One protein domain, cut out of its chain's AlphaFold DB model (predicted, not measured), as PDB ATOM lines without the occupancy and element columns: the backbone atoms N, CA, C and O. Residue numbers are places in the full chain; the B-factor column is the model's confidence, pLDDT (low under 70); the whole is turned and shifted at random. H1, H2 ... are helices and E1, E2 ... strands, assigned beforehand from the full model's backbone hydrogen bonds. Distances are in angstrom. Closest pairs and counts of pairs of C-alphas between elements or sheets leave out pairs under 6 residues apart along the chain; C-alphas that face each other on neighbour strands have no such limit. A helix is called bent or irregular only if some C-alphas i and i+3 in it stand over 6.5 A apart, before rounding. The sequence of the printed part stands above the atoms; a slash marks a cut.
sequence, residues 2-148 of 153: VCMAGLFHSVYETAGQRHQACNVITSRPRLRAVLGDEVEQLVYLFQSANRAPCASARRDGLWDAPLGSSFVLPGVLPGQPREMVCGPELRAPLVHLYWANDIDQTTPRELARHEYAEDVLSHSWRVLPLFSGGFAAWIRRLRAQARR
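Overview. This is residues 2 to 148 of the 153 residues of the protein "Hypothetical protein" of Haptolina ericina (UniProt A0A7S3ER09). You are looking at a small knot of crossed helices, H1, H3 and H4, with H2 packed on H3 at one end and a short strand hairpin, E1 and E2, by residues 45 to 50 of H3. From H4 the chain goes on into a loose arm: past H5, H6 folds back, apart from H4, and H7 comes near H4 again; H8 then runs away from the body, with residues 143 to 148 sticking out. The printed part has 147 residues, with eight named helices and two named strands in the order H1 H2 H3 E1 E2 H4 H5 H6 H7 H8; the sheet E1 - E2 is antiparallel and the class is mostly helix. The whole is compact by its radius of gyration of the C-alphas, 16.4 A, yet its spans of 56 by 35 by 28 A are elongated.

Along the chain. Find C-alpha 2 at (-46.467, -29.950, 36.027), where H1 begins; it runs to residue 8 and is 10.0 A long. H2 takes residues 24 to 35, 14.6 A, and H3 residues 37 to 50, 20.1 A. Next come the strands E1, residues 71 to 74, and E2, residues 83 to 86. Find C-alpha 88 at (-42.420, -28.518, 50.731); from there H4, the longest helix by residues, runs 26.8 A to residue 105. H5 is residues 108 to 111, H6 residues 114 to 124, 15.3 A, and H7 residues 128 to 131. H8, residues 135 to 146, is 16.4 A long and ends at C-alpha 146, (-73.993, -32.646, 51.563). Three helices are irregular: C-alphas 26 and 29 of H2 are 7.2 A apart, 44 and 47 of H3 are 7.1 A apart, and H4 is only just irregular, with 89 and 92 at 6.9 A.

Arrangement. Start at H3, the hub, which touches H1, H2 and H4. With its residues 39 to 43 alone it touches H1, about perpendicular at 75 degrees; the closest C-alphas, of Ala 5 and Val 39, are 5.3 A apart. H4 touches H3 with residues 90 to 98 alone, at a steep tilt of 62 degrees, the same way; C-alphas 50 and 98 come closest, 6.0 A. H1 and H4 touch too, closest at the C-alphas of Val 2 and Pro 93, 6.0 A. Residues 28 to 32 of H2 touch H3 at a steep tilt of 48 degrees, opposite ways, closest at C-alphas 32 and 40, 5.5 A. Look next at the hairpin of E1 and E2: N 73 and O 84 are 2.9 A apart and N 86 and O 71 2.8 A, within hydrogen-bond range. The closest C-alphas of H3 and E1, of Ser 48 and Pro 74, are 5.5 A apart. H7 is close to H4 but not clearly touching, with C-alphas 92 and 130 at 5.9 A. H5 and H6 are likewise close but not clearly touching, with C-alphas 110 and 116 at 7.0 A. H7 and H8 only just touch, only at the corner by their link, with 3 pairs of C-alphas within 8 A, the closest those of Pro 129 and Phe 135, 6.7 A. H6 and H7 meet only through their link. Every O i to N i+4 pair is within hydrogen-bond range in H1 and H6, against 5 of 8 in H2, 8 of 10 in H3, 12 of 14 in H4 and 7 of 8 in H8; H5 and H7 are too short for such a pair.

Size, cuts and confidence. The two C-alphas farthest apart, of Thr 26 and Arg 148, are 55.8 A apart. The printed part has no cut. The links from H1 to H2, 15 residues, and from H3 to E1, 20 residues, are long. The mean pLDDT of the printed part is 80.9; look for values under 70 at residues 14 to 19, 108 to 123 and 132 to 148.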
ATOM      1  N   VAL A   2     -45.446 -28.883  35.842       87.31
ATOM      2  CA  VAL A   2     -46.467 -29.950  36.027       87.31
ATOM      3  C   VAL A   2     -47.037 -30.521  34.720       87.31
ATOM      4  O   VAL A   2     -47.006 -31.730  34.549       87.31
ATOM      5  N   CYS A   3     -47.496 -29.698  33.770       87.88
ATOM      6  CA  CYS A   3     -48.042 -30.214  32.503       87.88
ATOM      7  C   CYS A   3     -47.018 -31.049  31.718       87.88
ATOM      8  O   CYS A   3     -47.341 -32.130  31.242       87.88
ATOM      9  N   MET A   4     -45.771 -30.574  31.636       92.25
ATOM     10  CA  MET A   4     -44.686 -31.310  30.981       92.25
ATOM     11  C   MET A   4     -44.367 -32.602  31.729       92.25
ATOM     12  O   MET A   4     -44.264 -33.651  31.107       92.25
ATOM     13  N   ALA A   5     -44.274 -32.558  33.059       93.19
ATOM     14  CA  ALA A   5     -44.061 -33.757  33.862       93.19
ATOM     15  C   ALA A   5     -45.200 -34.772  33.671       93.19
ATOM     16  O   ALA A   5     -44.932 -35.961  33.579       93.19
ATOM     17  N   GLY A   6     -46.443 -34.310  33.513       90.38
ATOM     18  CA  GLY A   6     -47.602 -35.147  33.205       90.38
ATOM     19  C   GLY A   6     -47.491 -35.883  31.869       90.38
ATOM     20  O   GLY A   6     -47.926 -37.023  31.783       90.38
ATOM     21  N   LEU A   7     -46.844 -35.312  30.850       90.38
ATOM     22  CA  LEU A   7     -46.610 -36.008  29.574       90.38
ATOM     23  C   LEU A   7     -45.564 -37.127  29.687       90.38
ATOM     24  O   LEU A   7     -45.605 -38.089  28.925       90.38
ATOM     25  N   PHE A   8     -44.627 -37.002  30.629       91.88
ATOM     26  CA  PHE A   8     -43.493 -37.917  30.788       91.88
ATOM     27  C   PHE A   8     -43.543 -38.739  32.085       91.88
ATOM     28  O   PHE A   8     -42.591 -39.454  32.382       91.88
ATOM     29  N   HIS A   9     -44.625 -38.678  32.866       88.62
ATOM     30  CA  HIS A   9     -44.678 -39.225  34.231       88.62
ATOM     31  C   HIS A   9     -44.432 -40.746  34.306       88.62
ATOM     32  O   HIS A   9     -44.063 -41.274  35.355       88.62
ATOM     33  N   SER A  10     -44.615 -41.456  33.191       86.19
ATOM     34  CA  SER A  10     -44.491 -42.909  33.075       86.19
ATOM     35  C   SER A  10     -43.214 -43.389  32.366       86.19
ATOM     36  O   SER A  10     -43.041 -44.590  32.164       86.19
ATOM     37  N   VAL A  11     -42.271 -42.498  32.016       88.06
ATOM     38  CA  VAL A  11     -41.054 -42.895  31.267       88.06
ATOM     39  C   VAL A  11     -40.160 -43.882  32.022       88.06
ATOM     40  O   VAL A  11     -39.496 -44.712  31.396       88.06
ATOM     41  N   TYR A  12     -40.146 -43.817  33.357       85.62
ATOM     42  CA  TYR A  12     -39.376 -44.739  34.197       85.62
ATOM     43  C   TYR A  12     -40.150 -46.004  34.580       85.62
ATOM     44  O   TYR A  12     -39.527 -47.019  34.881       85.62
ATOM     45  N   GLU A  13     -41.485 -45.967  34.571       80.62
ATOM     46  CA  GLU A  13     -42.350 -47.119  34.844       80.62
ATOM     47  C   GLU A  13     -43.794 -46.794  34.422       80.62
ATOM     48  O   GLU A  13     -44.303 -45.717  34.739       80.62
ATOM     49  N   THR A  14     -44.481 -47.726  33.757       62.66
ATOM     50  CA  THR A  14     -45.945 -47.695  33.589       62.66
ATOM     51  C   THR A  14     -46.625 -48.504  34.697       62.66
ATOM     52  O   THR A  14     -46.084 -49.522  35.142       62.66
ATOM     53  N   ALA A  15     -47.829 -48.102  35.121       52.62
ATOM     54  CA  ALA A  15     -48.611 -48.833  36.121       52.62
ATOM     55  C   ALA A  15     -48.717 -50.334  35.769       52.62
ATOM     56  O   ALA A  15     -49.064 -50.691  34.645       52.62
ATOM     57  N   GLY A  16     -48.380 -51.218  36.718       54.38
ATOM     58  CA  GLY A  16     -48.503 -52.675  36.549       54.38
ATOM     59  C   GLY A  16     -47.252 -53.446  36.093       54.38
ATOM     60  O   GLY A  16     -47.387 -54.613  35.739       54.38
ATOM     61  N   GLN A  17     -46.050 -52.849  36.135       59.38
ATOM     62  CA  GLN A  17     -44.747 -53.531  35.969       59.38
ATOM     63  C   GLN A  17     -44.607 -54.419  34.720       59.38
ATOM     64  O   GLN A  17     -44.577 -55.640  34.852       59.38
ATOM     65  N   ARG A  18     -44.420 -53.846  33.517       55.84
ATOM     66  CA  ARG A  18     -43.822 -54.596  32.378       55.84
ATOM     67  C   ARG A  18     -42.923 -53.789  31.443       55.84
ATOM     68  O   ARG A  18     -42.054 -54.389  30.815       55.84
ATOM     69  N   HIS A  19     -43.068 -52.464  31.359       61.53
ATOM     70  CA  HIS A  19     -42.321 -51.665  30.386       61.53
ATOM     71  C   HIS A  19     -41.750 -50.385  31.006       61.53
ATOM     72  O   HIS A  19     -42.444 -49.637  31.690       61.53
ATOM     73  N   GLN A  20     -40.460 -50.156  30.761       75.75
ATOM     74  CA  GLN A  20     -39.762 -48.908  31.054       75.75
ATOM     75  C   GLN A  20     -39.318 -48.322  29.716       75.75
ATOM     76  O   GLN A  20     -38.666 -49.016  28.935       75.75
ATOM     77  N   ALA A  21     -39.658 -47.062  29.442       75.62
ATOM     78  CA  ALA A  21     -39.149 -46.383  28.251       75.62
ATOM     79  C   ALA A  21     -37.668 -46.007  28.424       75.62
ATOM     80  O   ALA A  21     -36.930 -45.893  27.446       75.62
ATOM     81  N   CYS A  22     -37.230 -45.799  29.669       80.44
ATOM     82  CA  CYS A  22     -35.880 -45.379  30.021       80.44
ATOM     83  C   CYS A  22     -35.392 -46.074  31.298       80.44
ATOM     84  O   CYS A  22     -36.143 -46.253  32.255       80.44
ATOM     85  N   ASN A  23     -34.096 -46.391  31.353       84.69
ATOM     86  CA  ASN A  23     -33.453 -46.869  32.576       84.69
ATOM     87  C   ASN A  23     -33.203 -45.684  33.525       84.69
ATOM     88  O   ASN A  23     -32.472 -44.756  33.174       84.69
ATOM     89  N   VAL A  24     -33.781 -45.721  34.727       85.19
ATOM     90  CA  VAL A  24     -33.707 -44.611  35.693       85.19
ATOM     91  C   VAL A  24     -32.282 -44.299  36.167       85.19
ATOM     92  O   VAL A  24     -31.982 -43.161  36.492       85.19
ATOM     93  N   ILE A  25     -31.365 -45.265  36.195       83.12
ATOM     94  CA  ILE A  25     -30.000 -45.028  36.684       83.12
ATOM     95  C   ILE A  25     -29.199 -44.247  35.636       83.12
ATOM     96  O   ILE A  25     -28.469 -43.317  35.970       83.12
ATOM     97  N   THR A  26     -29.358 -44.592  34.358       87.44
ATOM     98  CA  THR A  26     -28.537 -44.028  33.277       87.44
ATOM     99  C   THR A  26     -29.189 -42.854  32.551       87.44
ATOM    100  O   THR A  26     -28.487 -42.021  31.983       87.44
ATOM    101  N   SER A  27     -30.520 -42.753  32.561       90.25
ATOM    102  CA  SER A  27     -31.242 -41.801  31.701       90.25
ATOM    103  C   SER A  27     -31.464 -40.435  32.348       90.25
ATOM    104  O   SER A  27     -31.705 -39.466  31.628       90.25
ATOM    105  N   ARG A  28     -31.345 -40.319  33.679       92.75
ATOM    106  CA  ARG A  28     -31.619 -39.066  34.408       92.75
ATOM    107  C   ARG A  28     -30.799 -37.873  33.924       92.75
ATOM    108  O   ARG A  28     -31.417 -36.847  33.650       92.75
ATOM    109  N   PRO A  29     -29.462 -37.960  33.743       94.12
ATOM    110  CA  PRO A  29     -28.689 -36.812  33.264       94.12
ATOM    111  C   PRO A  29     -29.172 -36.313  31.897       94.12
ATOM    112  O   PRO A  29     -29.284 -35.111  31.673       94.12
ATOM    113  N   ARG A  30     -29.528 -37.238  30.997       93.25
ATOM    114  CA  ARG A  30     -30.043 -36.901  29.667       93.25
ATOM    115  C   ARG A  30     -31.440 -36.290  29.735       93.25
ATOM    116  O   ARG A  30     -31.703 -35.316  29.041       93.25
ATOM    117  N   LEU A  31     -32.331 -36.842  30.559       92.94
ATOM    118  CA  LEU A  31     -33.685 -36.313  30.721       92.94
ATOM    119  C   LEU A  31     -33.680 -34.932  31.381       92.94
ATOM    120  O   LEU A  31     -34.411 -34.064  30.921       92.94
ATOM    121  N   ARG A  32     -32.796 -34.679  32.353       95.69
ATOM    122  CA  ARG A  32     -32.561 -33.331  32.900       95.69
ATOM    123  C   ARG A  32     -32.103 -32.349  31.828       95.69
ATOM    124  O   ARG A  32     -32.653 -31.260  31.737       95.69
ATOM    125  N   ALA A  33     -31.162 -32.752  30.973       95.62
ATOM    126  CA  ALA A  33     -30.669 -31.899  29.891       95.62
ATOM    127  C   ALA A  33     -31.754 -31.534  28.855       95.62
ATOM    128  O   ALA A  33     -31.682 -30.468  28.253       95.62
ATOM    129  N   VAL A  34     -32.749 -32.404  28.641       95.25
ATOM    130  CA  VAL A  34     -33.824 -32.191  27.653       95.25
ATOM    131  C   VAL A  34     -35.050 -31.503  28.256       95.25
ATOM    132  O   VAL A  34     -35.632 -30.624  27.627       95.25
ATOM    133  N   LEU A  35     -35.470 -31.916  29.453       94.12
ATOM    134  CA  LEU A  35     -36.720 -31.479  30.086       94.12
ATOM    135  C   LEU A  35     -36.520 -30.342  31.098       94.12
ATOM    136  O   LEU A  35     -37.482 -29.658  31.447       94.12
ATOM    137  N   GLY A  36     -35.289 -30.153  31.575       96.56
ATOM    138  CA  GLY A  36     -34.961 -29.318  32.725       96.56
ATOM    139  C   GLY A  36     -35.063 -30.077  34.052       96.56
ATOM    140  O   GLY A  36     -35.823 -31.041  34.191       96.56
ATOM    141  N   ASP A  37     -34.301 -29.615  35.044       95.69
ATOM    142  CA  ASP A  37     -34.180 -30.271  36.353       95.69
ATOM    143  C   ASP A  37     -35.517 -30.376  37.093       95.69
ATOM    144  O   ASP A  37     -35.843 -31.429  37.632       95.69
ATOM    145  N   GLU A  38     -36.323 -29.310  37.083       95.69
ATOM    146  CA  GLU A  38     -37.614 -29.284  37.781       95.69
ATOM    147  C   GLU A  38     -38.586 -30.331  37.215       95.69
ATOM    148  O   GLU A  38     -39.235 -31.065  37.959       95.69
ATOM    149  N   VAL A  39     -38.672 -30.433  35.884       95.94
ATOM    150  CA  VAL A  39     -39.563 -31.391  35.218       95.94
ATOM    151  C   VAL A  39     -39.082 -32.817  35.459       95.94
ATOM    152  O   VAL A  39     -39.888 -33.668  35.829       95.94
ATOM    153  N   GLU A  40     -37.781 -33.082  35.298       96.31
ATOM    154  CA  GLU A  40     -37.227 -34.414  35.553       96.31
ATOM    155  C   GLU A  40     -37.428 -34.842  37.006       96.31
ATOM    156  O   GLU A  40     -37.796 -35.989  37.248       96.31
ATOM    157  N   GLN A  41     -37.250 -33.932  37.964       96.44
ATOM    158  CA  GLN A  41     -37.450 -34.225  39.378       96.44
ATOM    159  C   GLN A  41     -38.899 -34.647  39.664       96.44
ATOM    160  O   GLN A  41     -39.120 -35.619  40.387       96.44
ATOM    161  N   LEU A  42     -39.889 -33.975  39.067       96.81
ATOM    162  CA  LEU A  42     -41.296 -34.365  39.195       96.81
ATOM    163  C   LEU A  42     -41.583 -35.725  38.546       96.81
ATOM    164  O   LEU A  42     -42.262 -36.552  39.151       96.81
ATOM    165  N   VAL A  43     -41.029 -35.984  37.358       95.12
ATOM    166  CA  VAL A  43     -41.159 -37.278  36.662       95.12
ATOM    167  C   VAL A  43     -40.539 -38.413  37.484       95.12
ATOM    168  O   VAL A  43     -41.138 -39.474  37.637       95.12
ATOM    169  N   TYR A  44     -39.362 -38.185  38.062       95.06
ATOM    170  CA  TYR A  44     -38.660 -39.157  38.899       95.06
ATOM    171  C   TYR A  44     -39.422 -39.501  40.184       95.06
ATOM    172  O   TYR A  44     -39.428 -40.656  40.614       95.06
ATOM    173  N   LEU A  45     -40.065 -38.508  40.803       95.88
ATOM    174  CA  LEU A  45     -40.807 -38.679  42.055       95.88
ATOM    175  C   LEU A  45     -42.252 -39.150  41.853       95.88
ATOM    176  O   LEU A  45     -42.866 -39.613  42.814       95.88
ATOM    177  N   PHE A  46     -42.800 -39.057  40.639       94.25
ATOM    178  CA  PHE A  46     -44.208 -39.350  40.380       94.25
ATOM    179  C   PHE A  46     -44.620 -40.755  40.831       94.25
ATOM    180  O   PHE A  46     -45.607 -40.890  41.544       94.25
ATOM    181  N   GLN A  47     -43.858 -41.800  40.493       91.31
ATOM    182  CA  GLN A  47     -44.229 -43.169  40.879       91.31
ATOM    183  C   GLN A  47     -44.229 -43.371  42.397       91.31
ATOM    184  O   GLN A  47     -45.089 -44.057  42.947       91.31
ATOM    185  N   SER A  48     -43.300 -42.719  43.090       93.44
ATOM    186  CA  SER A  48     -43.264 -42.706  44.548       93.44
ATOM    187  C   SER A  48     -44.459 -41.961  45.146       93.44
ATOM    188  O   SER A  48     -45.019 -42.419  46.138       93.44
ATOM    189  N   ALA A  49     -44.881 -40.852  44.532       92.75
ATOM    190  CA  ALA A  49     -46.095 -40.131  44.908       92.75
ATOM    191  C   ALA A  49     -47.364 -40.961  44.646       92.75
ATOM    192  O   ALA A  49     -48.239 -41.025  45.504       92.75
ATOM    193  N   ASN A  50     -47.425 -41.665  43.514       89.25
ATOM    194  CA  ASN A  50     -48.555 -42.506  43.123       89.25
ATOM    195  C   ASN A  50     -48.737 -43.732  44.032       89.25
ATOM    196  O   ASN A  50     -49.850 -44.212  44.222       89.25
ATOM    197  N   ARG A  51     -47.647 -44.229  44.634       89.00
ATOM    198  CA  ARG A  51     -47.681 -45.303  45.641       89.00
ATOM    199  C   ARG A  51     -47.684 -44.793  47.086       89.00
ATOM    200  O   ARG A  51     -47.606 -45.603  48.010       89.00
ATOM    201  N   ALA A  52     -47.733 -43.479  47.306       89.38
ATOM    202  CA  ALA A  52     -47.741 -42.927  48.652       89.38
ATOM    203  C   ALA A  52     -49.092 -43.217  49.327       89.38
ATOM    204  O   ALA A  52     -50.136 -42.879  48.764       89.38
ATOM    205  N   PRO A  53     -49.107 -43.801  50.538       85.94
ATOM    206  CA  PRO A  53     -50.353 -44.038  51.249       85.94
ATOM    207  C   PRO A  53     -51.000 -42.711  51.651       85.94
ATOM    208  O   PRO A  53     -50.308 -41.771  52.049       85.94
ATOM    209  N   CYS A  54     -52.333 -42.656  51.629       82.44
ATOM    210  CA  CYS A  54     -53.095 -41.481  52.067       82.44
ATOM    211  C   CYS A  54     -52.853 -41.110  53.542       82.44
ATOM    212  O   CYS A  54     -53.064 -39.964  53.937       82.44
ATOM    213  N   ALA A  55     -52.410 -42.069  54.359       84.06
ATOM    214  CA  ALA A  55     -51.987 -41.847  55.734       84.06
ATOM    215  C   ALA A  55     -50.693 -42.617  56.018       84.06
ATOM    216  O   ALA A  55     -50.647 -43.840  55.868       84.06
ATOM    217  N   SER A  56     -49.647 -41.910  56.447       85.75
ATOM    218  CA  SER A  56     -48.406 -42.512  56.928       85.75
ATOM    219  C   SER A  56     -48.463 -42.683  58.450       85.75
ATOM    220  O   SER A  56     -49.104 -41.910  59.167       85.75
ATOM    221  N   ALA A  57     -47.763 -43.688  58.983       87.19
ATOM    222  CA  ALA A  57     -47.709 -43.914  60.432       87.19
ATOM    223  C   ALA A  57     -47.131 -42.704  61.196       87.19
ATOM    224  O   ALA A  57     -47.548 -42.420  62.318       87.19
ATOM    225  N   ARG A  58     -46.194 -41.976  60.572       90.50
ATOM    226  CA  ARG A  58     -45.527 -40.794  61.139       90.50
ATOM    227  C   ARG A  58     -46.236 -39.475  60.816       90.50
ATOM    228  O   ARG A  58     -45.845 -38.448  61.360       90.50
ATOM    229  N   ARG A  59     -47.276 -39.492  59.975       90.19
ATOM    230  CA  ARG A  59     -47.962 -38.297  59.452       90.19
ATOM    231  C   ARG A  59     -47.020 -37.296  58.790       90.19
ATOM    232  O   ARG A  59     -47.108 -36.091  59.003       90.19
ATOM    233  N   ASP A  60     -46.103 -37.833  58.008       94.38
ATOM    234  CA  ASP A  60     -45.070 -37.128  57.258       94.38
ATOM    235  C   ASP A  60     -45.147 -37.430  55.755       94.38
ATOM    236  O   ASP A  60     -44.238 -37.066  55.016       94.38
ATOM    237  N   GLY A  61     -46.206 -38.094  55.285       94.06
ATOM    238  CA  GLY A  61     -46.370 -38.480  53.891       94.06
ATOM    239  C   GLY A  61     -46.909 -37.355  53.006       94.06
ATOM    240  O   GLY A  61     -47.311 -36.285  53.471       94.06
ATOM    241  N   LEU A  62     -46.971 -37.626  51.699       94.19
ATOM    242  CA  LEU A  62     -47.497 -36.702  50.684       94.19
ATOM    243  C   LEU A  62     -48.856 -36.101  51.079       94.19
ATOM    244  O   LEU A  62     -49.073 -34.893  50.968       94.19
ATOM    245  N   TRP A  63     -49.757 -36.942  51.576       90.31
ATOM    246  CA  TRP A  63     -51.147 -36.587  51.854       90.31
ATOM    247  C   TRP A  63     -51.356 -35.973  53.237       90.31
ATOM    248  O   TRP A  63     -52.271 -35.175  53.425       90.31
ATOM    249  N   ASP A  64     -50.503 -36.290  54.209       89.69
ATOM    250  CA  ASP A  64     -50.809 -36.056  55.617       89.69
ATOM    251  C   ASP A  64     -49.737 -35.318  56.423       89.69
ATOM    252  O   ASP A  64     -50.028 -34.957  57.567       89.69
ATOM    253  N   ALA A  65     -48.588 -34.992  55.816       91.62
ATOM    254  CA  ALA A  65     -47.615 -34.056  56.373       91.62
ATOM    255  C   ALA A  65     -48.244 -32.678  56.685       91.62
ATOM    256  O   ALA A  65     -49.186 -32.254  55.996       91.62
ATOM    257  N   PRO A  66     -47.729 -31.923  57.669       89.62
ATOM    258  CA  PRO A  66     -48.110 -30.527  57.886       89.62
ATOM    259  C   PRO A  66     -47.911 -29.639  56.643       89.62
ATOM    260  O   PRO A  66     -47.041 -29.877  55.806       89.62
ATOM    261  N   LEU A  67     -48.734 -28.600  56.482       85.19
ATOM    262  CA  LEU A  67     -48.562 -27.643  55.381       85.19
ATOM    263  C   LEU A  67     -47.245 -26.877  55.549       85.19
ATOM    264  O   LEU A  67     -46.920 -26.434  56.647       85.19
ATOM    265  N   GLY A  68     -46.497 -26.716  54.457       86.00
ATOM    266  CA  GLY A  68     -45.203 -26.028  54.463       86.00
ATOM    267  C   GLY A  68     -44.035 -26.839  55.036       86.00
ATOM    268  O   GLY A  68     -42.915 -26.339  55.023       86.00
ATOM    269  N   SER A  69     -44.248 -28.079  55.496       90.56
ATOM    270  CA  SER A  69     -43.156 -28.965  55.912       90.56
ATOM    271  C   SER A  69     -42.634 -29.817  54.756       90.56
ATOM    272  O   SER A  69     -43.336 -30.069  53.773       90.56
ATOM    273  N   SER A  70     -41.418 -30.336  54.920       96.44
ATOM    274  CA  SER A  70     -40.959 -31.484  54.142       96.44
ATOM    275  C   SER A  70     -41.904 -32.676  54.313       96.44
ATOM    276  O   SER A  70     -42.645 -32.764  55.298       96.44
ATOM    277  N   PHE A  71     -41.840 -33.607  53.370       96.50
ATOM    278  CA  PHE A  71     -42.608 -34.847  53.398       96.50
ATOM    279  C   PHE A  71     -41.769 -36.017  52.881       96.50
ATOM    280  O   PHE A  71     -40.717 -35.826  52.269       96.50
ATOM    281  N   VAL A  72     -42.231 -37.233  53.144       97.38
ATOM    282  CA  VAL A  72     -41.547 -38.478  52.817       97.38
ATOM    283  C   VAL A  72     -42.335 -39.235  51.759       97.38
ATOM    284  O   VAL A  72     -43.556 -39.379  51.842       97.38
ATOM    285  N   LEU A  73     -41.614 -39.745  50.766       97.06
ATOM    286  CA  LEU A  73     -42.134 -40.667  49.766       97.06
ATOM    287  C   LEU A  73     -41.416 -42.020  49.849       97.06
ATOM    288  O   LEU A  73     -40.220 -42.054  50.156       97.06
ATOM    289  N   PRO A  74     -42.095 -43.136  49.538       95.69
ATOM    290  CA  PRO A  74     -41.435 -44.428  49.417       95.69
ATOM    291  C   PRO A  74     -40.523 -44.466  48.183       95.69
ATOM    292  O   PRO A  74     -40.876 -43.973  47.110       95.69
ATOM    293  N   GLY A  75     -39.360 -45.100  48.302       93.94
ATOM    294  CA  GLY A  75     -38.553 -45.492  47.150       93.94
ATOM    295  C   GLY A  75     -39.192 -46.670  46.429       93.94
ATOM    296  O   GLY A  75     -39.433 -47.709  47.042       93.94
ATOM    297  N   VAL A  76     -39.477 -46.513  45.139       90.94
ATOM    298  CA  VAL A  76     -40.157 -47.534  44.322       90.94
ATOM    299  C   VAL A  76     -39.406 -47.861  43.035       90.94
ATOM    300  O   VAL A  76     -39.614 -48.930  42.468       90.94
ATOM    301  N   LEU A  77     -38.508 -46.976  42.589       89.00
ATOM    302  CA  LEU A  77     -37.669 -47.182  41.411       89.00
ATOM    303  C   LEU A  77     -36.286 -47.744  41.793       89.00
ATOM    304  O   LEU A  77     -35.777 -47.456  42.880       89.00
ATOM    305  N   PRO A  78     -35.622 -48.495  40.893       86.81
ATOM    306  CA  PRO A  78     -34.256 -48.963  41.118       86.81
ATOM    307  C   PRO A  78     -33.289 -47.817  41.446       86.81
ATOM    308  O   PRO A  78     -33.268 -46.793  40.768       86.81
ATOM    309  N   GLY A  79     -32.469 -47.995  42.482       86.56
ATOM    310  CA  GLY A  79     -31.494 -46.990  42.917       86.56
ATOM    311  C   GLY A  79     -32.069 -45.852  43.771       86.56
ATOM    312  O   GLY A  79     -31.291 -45.038  44.269       86.56
ATOM    313  N   GLN A  80     -33.387 -45.796  43.997       91.81
ATOM    314  CA  GLN A  80     -33.950 -44.908  45.014       91.81
ATOM    315  C   GLN A  80     -33.598 -45.407  46.425       91.81
ATOM    316  O   GLN A  80     -33.637 -46.614  46.683       91.81
ATOM    317  N   PRO A  81     -33.311 -44.498  47.372       94.00
ATOM    318  CA  PRO A  81     -33.354 -44.828  48.790       94.00
ATOM    319  C   PRO A  81     -34.743 -45.344  49.176       94.00
ATOM    320  O   PRO A  81     -35.737 -44.933  48.583       94.00
ATOM    321  N   ARG A  82     -34.830 -46.184  50.217       94.44
ATOM    322  CA  ARG A  82     -36.111 -46.716  50.727       94.44
ATOM    323  C   ARG A  82     -37.127 -45.614  51.050       94.44
ATOM    324  O   ARG A  82     -38.322 -45.815  50.860       94.44
ATOM    325  N   GLU A  83     -36.648 -44.475  51.537       95.25
ATOM    326  CA  GLU A  83     -37.446 -43.287  51.826       95.25
ATOM    327  C   GLU A  83     -36.758 -42.061  51.226       95.25
ATOM    328  O   GLU A  83     -35.550 -41.877  51.382       95.25
ATOM    329  N   MET A  84     -37.527 -41.218  50.545       96.31
ATOM    330  CA  MET A  84     -37.050 -39.972  49.954       96.31
ATOM    331  C   MET A  84     -37.671 -38.788  50.685       96.31
ATOM    332  O   MET A  84     -38.891 -38.616  50.666       96.31
ATOM    333  N   VAL A  85     -36.830 -37.960  51.303       97.38
ATOM    334  CA  VAL A  85     -37.255 -36.699  51.922       97.38
ATOM    335  C   VAL A  85     -37.345 -35.629  50.838       97.38
ATOM    336  O   VAL A  85     -36.369 -35.362  50.139       97.38
ATOM    337  N   CYS A  86     -38.523 -35.031  50.694       97.56
ATOM    338  CA  CYS A  86     -38.839 -34.024  49.688       97.56
ATOM    339  C   CYS A  86     -39.119 -32.672  50.355       97.56
ATOM    340  O   CYS A  86     -39.725 -32.616  51.431       97.56
ATOM    341  N   GLY A  87     -38.696 -31.583  49.709       96.38
ATOM    342  CA  GLY A  87     -38.993 -30.225  50.157       96.38
ATOM    343  C   GLY A  87     -40.471 -29.853  49.964       96.38
ATOM    344  O   GLY A  87     -41.145 -30.429  49.103       96.38
ATOM    345  N   PRO A  88     -41.007 -28.913  50.766       92.94
ATOM    346  CA  PRO A  88     -42.420 -28.518  50.731       92.94
ATOM    347  C   PRO A  88     -42.905 -28.032  49.355       92.94
ATOM    348  O   PRO A  88     -44.073 -28.219  49.011       92.94
ATOM    349  N   GLU A  89     -42.023 -27.441  48.554       91.88
ATOM    350  CA  GLU A  89     -42.297 -26.911  47.216       91.88
ATOM    351  C   GLU A  89     -42.739 -27.984  46.211       91.88
ATOM    352  O   GLU A  89     -43.517 -27.701  45.302       91.88
ATOM    353  N   LEU A  90     -42.308 -29.235  46.401       95.44
ATOM    354  CA  LEU A  90     -42.645 -30.350  45.512       95.44
ATOM    355  C   LEU A  90     -44.035 -30.932  45.789       95.44
ATOM    356  O   LEU A  90     -44.574 -31.675  44.968       95.44
ATOM    357  N   ARG A  91     -44.637 -30.594  46.933       93.00
ATOM    358  CA  ARG A  91     -45.850 -31.258  47.415       93.00
ATOM    359  C   ARG A  91     -47.064 -30.987  46.530       93.00
ATOM    360  O   ARG A  91     -47.725 -31.924  46.092       93.00
ATOM    361  N   ALA A  92     -47.348 -29.715  46.244       90.12
ATOM    362  CA  ALA A  92     -48.498 -29.333  45.423       90.12
ATOM    363  C   ALA A  92     -48.372 -29.825  43.962       90.12
ATOM    364  O   ALA A  92     -49.330 -30.414  43.456       90.12
ATOM    365  N   PRO A  93     -47.209 -29.682  43.290       92.94
ATOM    366  CA  PRO A  93     -46.982 -30.263  41.966       92.94
ATOM    367  C   PRO A  93     -47.217 -31.778  41.883       92.94
ATOM    368  O   PRO A  93     -47.842 -32.240  40.932       92.94
ATOM    369  N   LEU A  94     -46.746 -32.552  42.866       94.44
ATOM    370  CA  LEU A  94     -46.895 -34.012  42.860       94.44
ATOM    371  C   LEU A  94     -48.340 -34.456  43.099       94.44
ATOM    372  O   LEU A  94     -48.808 -35.370  42.427       94.44
ATOM    373  N   VAL A  95     -49.065 -33.781  43.995       91.19
ATOM    374  CA  VAL A  95     -50.503 -34.029  44.189       91.19
ATOM    375  C   VAL A  95     -51.295 -33.683  42.919       91.19
ATOM    376  O   VAL A  95     -52.177 -34.442  42.529       91.19
ATOM    377  N   HIS A  96     -50.950 -32.594  42.218       87.94
ATOM    378  CA  HIS A  96     -51.564 -32.281  40.922       87.94
ATOM    379  C   HIS A  96     -51.312 -33.364  39.870       87.94
ATOM    380  O   HIS A  96     -52.238 -33.731  39.151       87.94
ATOM    381  N   LEU A  97     -50.078 -33.868  39.768       90.00
ATOM    382  CA  LEU A  97     -49.756 -34.950  38.837       90.00
ATOM    383  C   LEU A  97     -50.543 -36.217  39.154       90.00
ATOM    384  O   LEU A  97     -51.062 -36.846  38.237       90.00
ATOM    385  N   TYR A  98     -50.652 -36.565  40.438       88.62
ATOM    386  CA  TYR A  98     -51.451 -37.699  40.879       88.62
ATOM    387  C   TYR A  98     -52.909 -37.559  40.434       88.62
ATOM    388  O   TYR A  98     -53.401 -38.439  39.740       88.62
ATOM    389  N   TRP A  99     -53.578 -36.441  40.744       84.44
ATOM    390  CA  TRP A  99     -54.974 -36.253  40.330       84.44
ATOM    391  C   TRP A  99     -55.146 -36.217  38.816       84.44
ATOM    392  O   TRP A  99     -56.129 -36.750  38.316       84.44
ATOM    393  N   ALA A 100     -54.219 -35.599  38.082       84.19
ATOM    394  CA  ALA A 100     -54.280 -35.595  36.626       84.19
ATOM    395  C   ALA A 100     -54.211 -37.025  36.066       84.19
ATOM    396  O   ALA A 100     -55.016 -37.373  35.210       84.19
ATOM    397  N   ASN A 101     -53.300 -37.855  36.587       84.62
ATOM    398  CA  ASN A 101     -53.192 -39.265  36.212       84.62
ATOM    399  C   ASN A 101     -54.435 -40.071  36.616       84.62
ATOM    400  O   ASN A 101     -54.930 -40.867  35.827       84.62
ATOM    401  N   ASP A 102     -54.926 -39.875  37.840       81.06
ATOM    402  CA  ASP A 102     -56.090 -40.578  38.382       81.06
ATOM    403  C   ASP A 102     -57.350 -40.272  37.561       81.06
ATOM    404  O   ASP A 102     -58.040 -41.182  37.112       81.06
ATOM    405  N   ILE A 103     -57.592 -38.996  37.237       78.12
ATOM    406  CA  ILE A 103     -58.709 -38.577  36.378       78.12
ATOM    407  C   ILE A 103     -58.576 -39.152  34.962       78.12
ATOM    408  O   ILE A 103     -59.578 -39.594  34.407       78.12
ATOM    409  N   ASP A 104     -57.373 -39.150  34.378       77.62
ATOM    410  CA  ASP A 104     -57.129 -39.672  33.023       77.62
ATOM    411  C   ASP A 104     -57.357 -41.190  32.929       77.62
ATOM    412  O   ASP A 104     -57.844 -41.698  31.919       77.62
ATOM    413  N   GLN A 105     -57.054 -41.921  34.003       75.94
ATOM    414  CA  GLN A 105     -57.193 -43.380  34.063       75.94
ATOM    415  C   GLN A 105     -58.568 -43.847  34.557       75.94
ATOM    416  O   GLN A 105     -58.917 -45.011  34.358       75.94
ATOM    417  N   THR A 106     -59.362 -42.964  35.171       76.06
ATOM    418  CA  THR A 106     -60.692 -43.302  35.689       76.06
ATOM    419  C   THR A 106     -61.735 -43.285  34.574       76.06
ATOM    420  O   THR A 106     -61.889 -42.312  33.834       76.06
ATOM    421  N   THR A 107     -62.533 -44.348  34.461       70.62
ATOM    422  CA  THR A 107     -63.605 -44.399  33.460       70.62
ATOM    423  C   THR A 107     -64.772 -43.467  33.826       70.62
ATOM    424  O   THR A 107     -65.061 -43.254  35.007       70.62
ATOM    425  N   PRO A 108     -65.565 -42.978  32.849       66.62
ATOM    426  CA  PRO A 108     -66.754 -42.164  33.136       66.62
ATOM    427  C   PRO A 108     -67.752 -42.832  34.098       66.62
ATOM    428  O   PRO A 108     -68.452 -42.156  34.849       66.62
ATOM    429  N   ARG A 109     -67.810 -44.171  34.098       62.25
ATOM    430  CA  ARG A 109     -68.670 -44.957  34.993       62.25
ATOM    431  C   ARG A 109     -68.166 -44.967  36.438       62.25
ATOM    432  O   ARG A 109     -68.980 -45.088  37.348       62.25
ATOM    433  N   GLU A 110     -66.859 -44.874  36.648       63.78
ATOM    434  CA  GLU A 110     -66.234 -44.797  37.972       63.78
ATOM    435  C   GLU A 110     -66.316 -43.376  38.531       63.78
ATOM    436  O   GLU A 110     -66.719 -43.210  39.679       63.78
ATOM    437  N   LEU A 111     -66.098 -42.354  37.692       61.56
ATOM    438  CA  LEU A 111     -66.288 -40.944  38.064       61.56
ATOM    439  C   LEU A 111     -67.731 -40.629  38.486       61.56
ATOM    440  O   LEU A 111     -67.959 -39.786  39.351       61.56
ATOM    441  N   ALA A 112     -68.717 -41.302  37.884       59.25
ATOM    442  CA  ALA A 112     -70.131 -41.126  38.211       59.25
ATOM    443  C   ALA A 112     -70.529 -41.715  39.579       59.25
ATOM    444  O   ALA A 112     -71.654 -41.497  40.039       59.25
ATOM    445  N   ARG A 113     -69.643 -42.473  40.240       61.56
ATOM    446  CA  ARG A 113     -69.913 -43.020  41.573       61.56
ATOM    447  C   ARG A 113     -69.658 -41.949  42.624       61.56
ATOM    448  O   ARG A 113     -68.561 -41.410  42.727       61.56
ATOM    449  N   HIS A 114     -70.666 -41.698  43.458       59.12
ATOM    450  CA  HIS A 114     -70.548 -40.826  44.632       59.12
ATOM    451  C   HIS A 114     -69.355 -41.198  45.530       59.12
ATOM    452  O   HIS A 114     -68.702 -40.309  46.066       59.12
ATOM    453  N   GLU A 115     -69.042 -42.491  45.624       63.12
ATOM    454  CA  GLU A 115     -67.928 -43.040  46.405       63.12
ATOM    455  C   GLU A 115     -66.564 -42.503  45.949       63.12
ATOM    456  O   GLU A 115     -65.751 -42.152  46.792       63.12
ATOM    457  N   TYR A 116     -66.333 -42.332  44.641       61.75
ATOM    458  CA  TYR A 116     -65.071 -41.776  44.136       61.75
ATOM    459  C   TYR A 116     -64.899 -40.312  44.558       61.75
ATOM    460  O   TYR A 116     -63.845 -39.912  45.045       61.75
ATOM    461  N   ALA A 117     -65.952 -39.499  44.428       61.66
ATOM    462  CA  ALA A 117     -65.905 -38.102  44.851       61.66
ATOM    463  C   ALA A 117     -65.729 -37.969  46.375       61.66
ATOM    464  O   ALA A 117     -64.996 -37.091  46.836       61.66
ATOM    465  N   GLU A 118     -66.382 -38.831  47.158       63.81
ATOM    466  CA  GLU A 118     -66.226 -38.882  48.613       63.81
ATOM    467  C   GLU A 118     -64.822 -39.334  49.025       63.81
ATOM    468  O   GLU A 118     -64.231 -38.697  49.900       63.81
ATOM    469  N   ASP A 119     -64.248 -40.337  48.360       66.94
ATOM    470  CA  ASP A 119     -62.874 -40.787  48.582       66.94
ATOM    471  C   ASP A 119     -61.865 -39.705  48.207       66.94
ATOM    472  O   ASP A 119     -61.004 -39.357  49.016       66.94
ATOM    473  N   VAL A 120     -61.983 -39.082  47.036       66.69
ATOM    474  CA  VAL A 120     -61.090 -37.981  46.661       66.69
ATOM    475  C   VAL A 120     -61.172 -36.868  47.704       66.69
ATOM    476  O   VAL A 120     -60.140 -36.410  48.188       66.69
ATOM    477  N   LEU A 121     -62.366 -36.452  48.136       64.81
ATOM    478  CA  LEU A 121     -62.519 -35.394  49.140       64.81
ATOM    479  C   LEU A 121     -62.001 -35.791  50.532       64.81
ATOM    480  O   LEU A 121     -61.400 -34.956  51.220       64.81
ATOM    481  N   SER A 122     -62.220 -37.036  50.956       66.75
ATOM    482  CA  SER A 122     -61.831 -37.545  52.276       66.75
ATOM    483  C   SER A 122     -60.320 -37.760  52.406       66.75
ATOM    484  O   SER A 122     -59.771 -37.549  53.489       66.75
ATOM    485  N   HIS A 123     -59.628 -38.072  51.310       67.88
ATOM    486  CA  HIS A 123     -58.168 -38.186  51.279       67.88
ATOM    487  C   HIS A 123     -57.485 -36.842  51.004       67.88
ATOM    488  O   HIS A 123     -56.400 -36.563  51.515       67.88
ATOM    489  N   SER A 124     -58.146 -35.956  50.258       72.94
ATOM    490  CA  SER A 124     -57.516 -34.728  49.783       72.94
ATOM    491  C   SER A 124     -57.578 -33.570  50.775       72.94
ATOM    492  O   SER A 124     -56.790 -32.636  50.656       72.94
ATOM    493  N   TRP A 125     -58.477 -33.559  51.769       72.44
ATOM    494  CA  TRP A 125     -58.750 -32.339  52.561       72.44
ATOM    495  C   TRP A 125     -57.522 -31.693  53.217       72.44
ATOM    496  O   TRP A 125     -57.529 -30.481  53.434       72.44
ATOM    497  N   ARG A 126     -56.474 -32.473  53.513       74.75
ATOM    498  CA  ARG A 126     -55.203 -31.990  54.079       74.75
ATOM    499  C   ARG A 126     -54.282 -31.338  53.055       74.75
ATOM    500  O   ARG A 126     -53.560 -30.414  53.411       74.75
ATOM    501  N   VAL A 127     -54.316 -31.796  51.807       77.12
ATOM    502  CA  VAL A 127     -53.518 -31.234  50.707       77.12
ATOM    503  C   VAL A 127     -54.262 -30.137  49.964       77.12
ATOM    504  O   VAL A 127     -53.639 -29.302  49.325       77.12
ATOM    505  N   LEU A 128     -55.586 -30.072  50.081       76.06
ATOM    506  CA  LEU A 128     -56.365 -29.091  49.339       76.06
ATOM    507  C   LEU A 128     -56.035 -27.609  49.647       76.06
ATOM    508  O   LEU A 128     -56.106 -26.795  48.722       76.06
ATOM    509  N   PRO A 129     -55.625 -27.213  50.873       78.50
ATOM    510  CA  PRO A 129     -55.133 -25.859  51.128       78.50
ATOM    511  C   PRO A 129     -53.888 -25.468  50.318       78.50
ATOM    512  O   PRO A 129     -53.666 -24.277  50.113       78.50
ATOM    513  N   LEU A 130     -53.109 -26.435  49.808       72.62
ATOM    514  CA  LEU A 130     -51.968 -26.164  48.922       72.62
ATOM    515  C   LEU A 130     -52.388 -25.462  47.621       72.62
ATOM    516  O   LEU A 130     -51.564 -24.825  46.971       72.62
ATOM    517  N   PHE A 131     -53.665 -25.556  47.249       73.81
ATOM    518  CA  PHE A 131     -54.202 -25.033  45.993       73.81
ATOM    519  C   PHE A 131     -55.060 -23.780  46.193       73.81
ATOM    520  O   PHE A 131     -55.726 -23.313  45.269       73.81
ATOM    521  N   SER A 132     -55.107 -23.241  47.416       63.44
ATOM    522  CA  SER A 132     -56.175 -22.332  47.804       63.44
ATOM    523  C   SER A 132     -55.759 -20.894  48.059       63.44
ATOM    524  O   SER A 132     -55.340 -20.541  49.156       63.44
ATOM    525  N   GLY A 133     -56.079 -20.044  47.084       54.28
ATOM    526  CA  GLY A 133     -56.717 -18.750  47.352       54.28
ATOM    527  C   GLY A 133     -58.255 -18.834  47.459       54.28
ATOM    528  O   GLY A 133     -58.872 -17.951  48.042       54.28
ATOM    529  N   GLY A 134     -58.906 -19.895  46.945       54.94
ATOM    530  CA  GLY A 134     -60.384 -19.999  46.867       54.94
ATOM    531  C   GLY A 134     -61.019 -21.296  47.397       54.94
ATOM    532  O   GLY A 134     -62.240 -21.402  47.520       54.94
ATOM    533  N   PHE A 135     -60.222 -22.293  47.766       59.84
ATOM    534  CA  PHE A 135     -60.703 -23.629  48.134       59.84
ATOM    535  C   PHE A 135     -61.490 -23.690  49.454       59.84
ATOM    536  O   PHE A 135     -62.469 -24.427  49.577       59.84
ATOM    537  N   ALA A 136     -61.123 -22.864  50.440       54.41
ATOM    538  CA  ALA A 136     -61.853 -22.763  51.705       54.41
ATOM    539  C   ALA A 136     -63.315 -22.309  51.509       54.41
ATOM    540  O   ALA A 136     -64.180 -22.578  52.349       54.41
ATOM    541  N   ALA A 137     -63.612 -21.612  50.406       55.19
ATOM    542  CA  ALA A 137     -64.977 -21.287  50.004       55.19
ATOM    543  C   ALA A 137     -65.674 -22.481  49.326       55.19
ATOM    544  O   ALA A 137     -66.855 -22.719  49.578       55.19
ATOM    545  N   TRP A 138     -64.949 -23.271  48.530       53.38
ATOM    546  CA  TRP A 138     -65.477 -24.454  47.846       53.38
ATOM    547  C   TRP A 138     -65.823 -25.609  48.806       53.38
ATOM    548  O   TRP A 138     -66.947 -26.104  48.759       53.38
ATOM    549  N   ILE A 139     -64.960 -25.952  49.775       56.91
ATOM    550  CA  ILE A 139     -65.285 -26.942  50.833       56.91
ATOM    551  C   ILE A 139     -66.505 -26.524  51.647       56.91
ATOM    552  O   ILE A 139     -67.340 -27.361  51.989       56.91
ATOM    553  N   ARG A 140     -66.626 -25.229  51.971       58.47
ATOM    554  CA  ARG A 140     -67.812 -24.711  52.668       58.47
ATOM    555  C   ARG A 140     -69.079 -24.949  51.852       58.47
ATOM    556  O   ARG A 140     -70.076 -25.376  52.428       58.47
ATOM    557  N   ARG A 141     -69.036 -24.731  50.531       56.06
ATOM    558  CA  ARG A 141     -70.167 -25.010  49.631       56.06
ATOM    559  C   ARG A 141     -70.494 -26.502  49.561       56.06
ATOM    560  O   ARG A 141     -71.657 -26.851  49.735       56.06
ATOM    561  N   LEU A 142     -69.496 -27.374  49.412       51.34
ATOM    562  CA  LEU A 142     -69.705 -28.827  49.383       51.34
ATOM    563  C   LEU A 142     -70.304 -29.364  50.688       51.34
ATOM    564  O   LEU A 142     -71.285 -30.101  50.660       51.34
ATOM    565  N   ARG A 143     -69.782 -28.941  51.847       55.09
ATOM    566  CA  ARG A 143     -70.340 -29.325  53.158       55.09
ATOM    567  C   ARG A 143     -71.771 -28.825  53.350       55.09
ATOM    568  O   ARG A 143     -72.570 -29.511  53.982       55.09
ATOM    569  N   ALA A 144     -72.104 -27.650  52.817       58.03
ATOM    570  CA  ALA A 144     -73.467 -27.126  52.844       58.03
ATOM    571  C   ALA A 144     -74.416 -27.916  51.923       58.03
ATOM    572  O   ALA A 144     -75.583 -28.094  52.262       58.03
ATOM    573  N   GLN A 145     -73.923 -28.422  50.790       50.56
ATOM    574  CA  GLN A 145     -74.698 -29.250  49.863       50.56
ATOM    575  C   GLN A 145     -74.917 -30.674  50.391       50.56
ATOM    576  O   GLN A 145     -76.039 -31.165  50.333       50.56
ATOM    577  N   ALA A 146     -73.898 -31.300  50.988       49.00
ATOM    578  CA  ALA A 146     -73.993 -32.646  51.563       49.00
ATOM    579  C   ALA A 146     -74.926 -32.736  52.789       49.00
ATOM    580  O   ALA A 146     -75.417 -33.810  53.120       49.00
ATOM    581  N   ARG A 147     -75.191 -31.609  53.465       47.06
ATOM    582  CA  ARG A 147     -76.105 -31.523  54.620       47.06
ATOM    583  C   ARG A 147     -77.562 -31.256  54.248       47.06
ATOM    584  O   ARG A 147     -78.400 -31.192  55.146       47.06
ATOM    585  N   ARG A 148     -77.889 -31.070  52.964       45.72
ATOM    586  CA  ARG A 148     -79.292 -30.973  52.554       45.72
ATOM    587  C   ARG A 148     -79.912 -32.373  52.620       45.72
ATOM    588  O   ARG A 148     -79.384 -33.273  51.967       45.72
TER     589      ARG A 148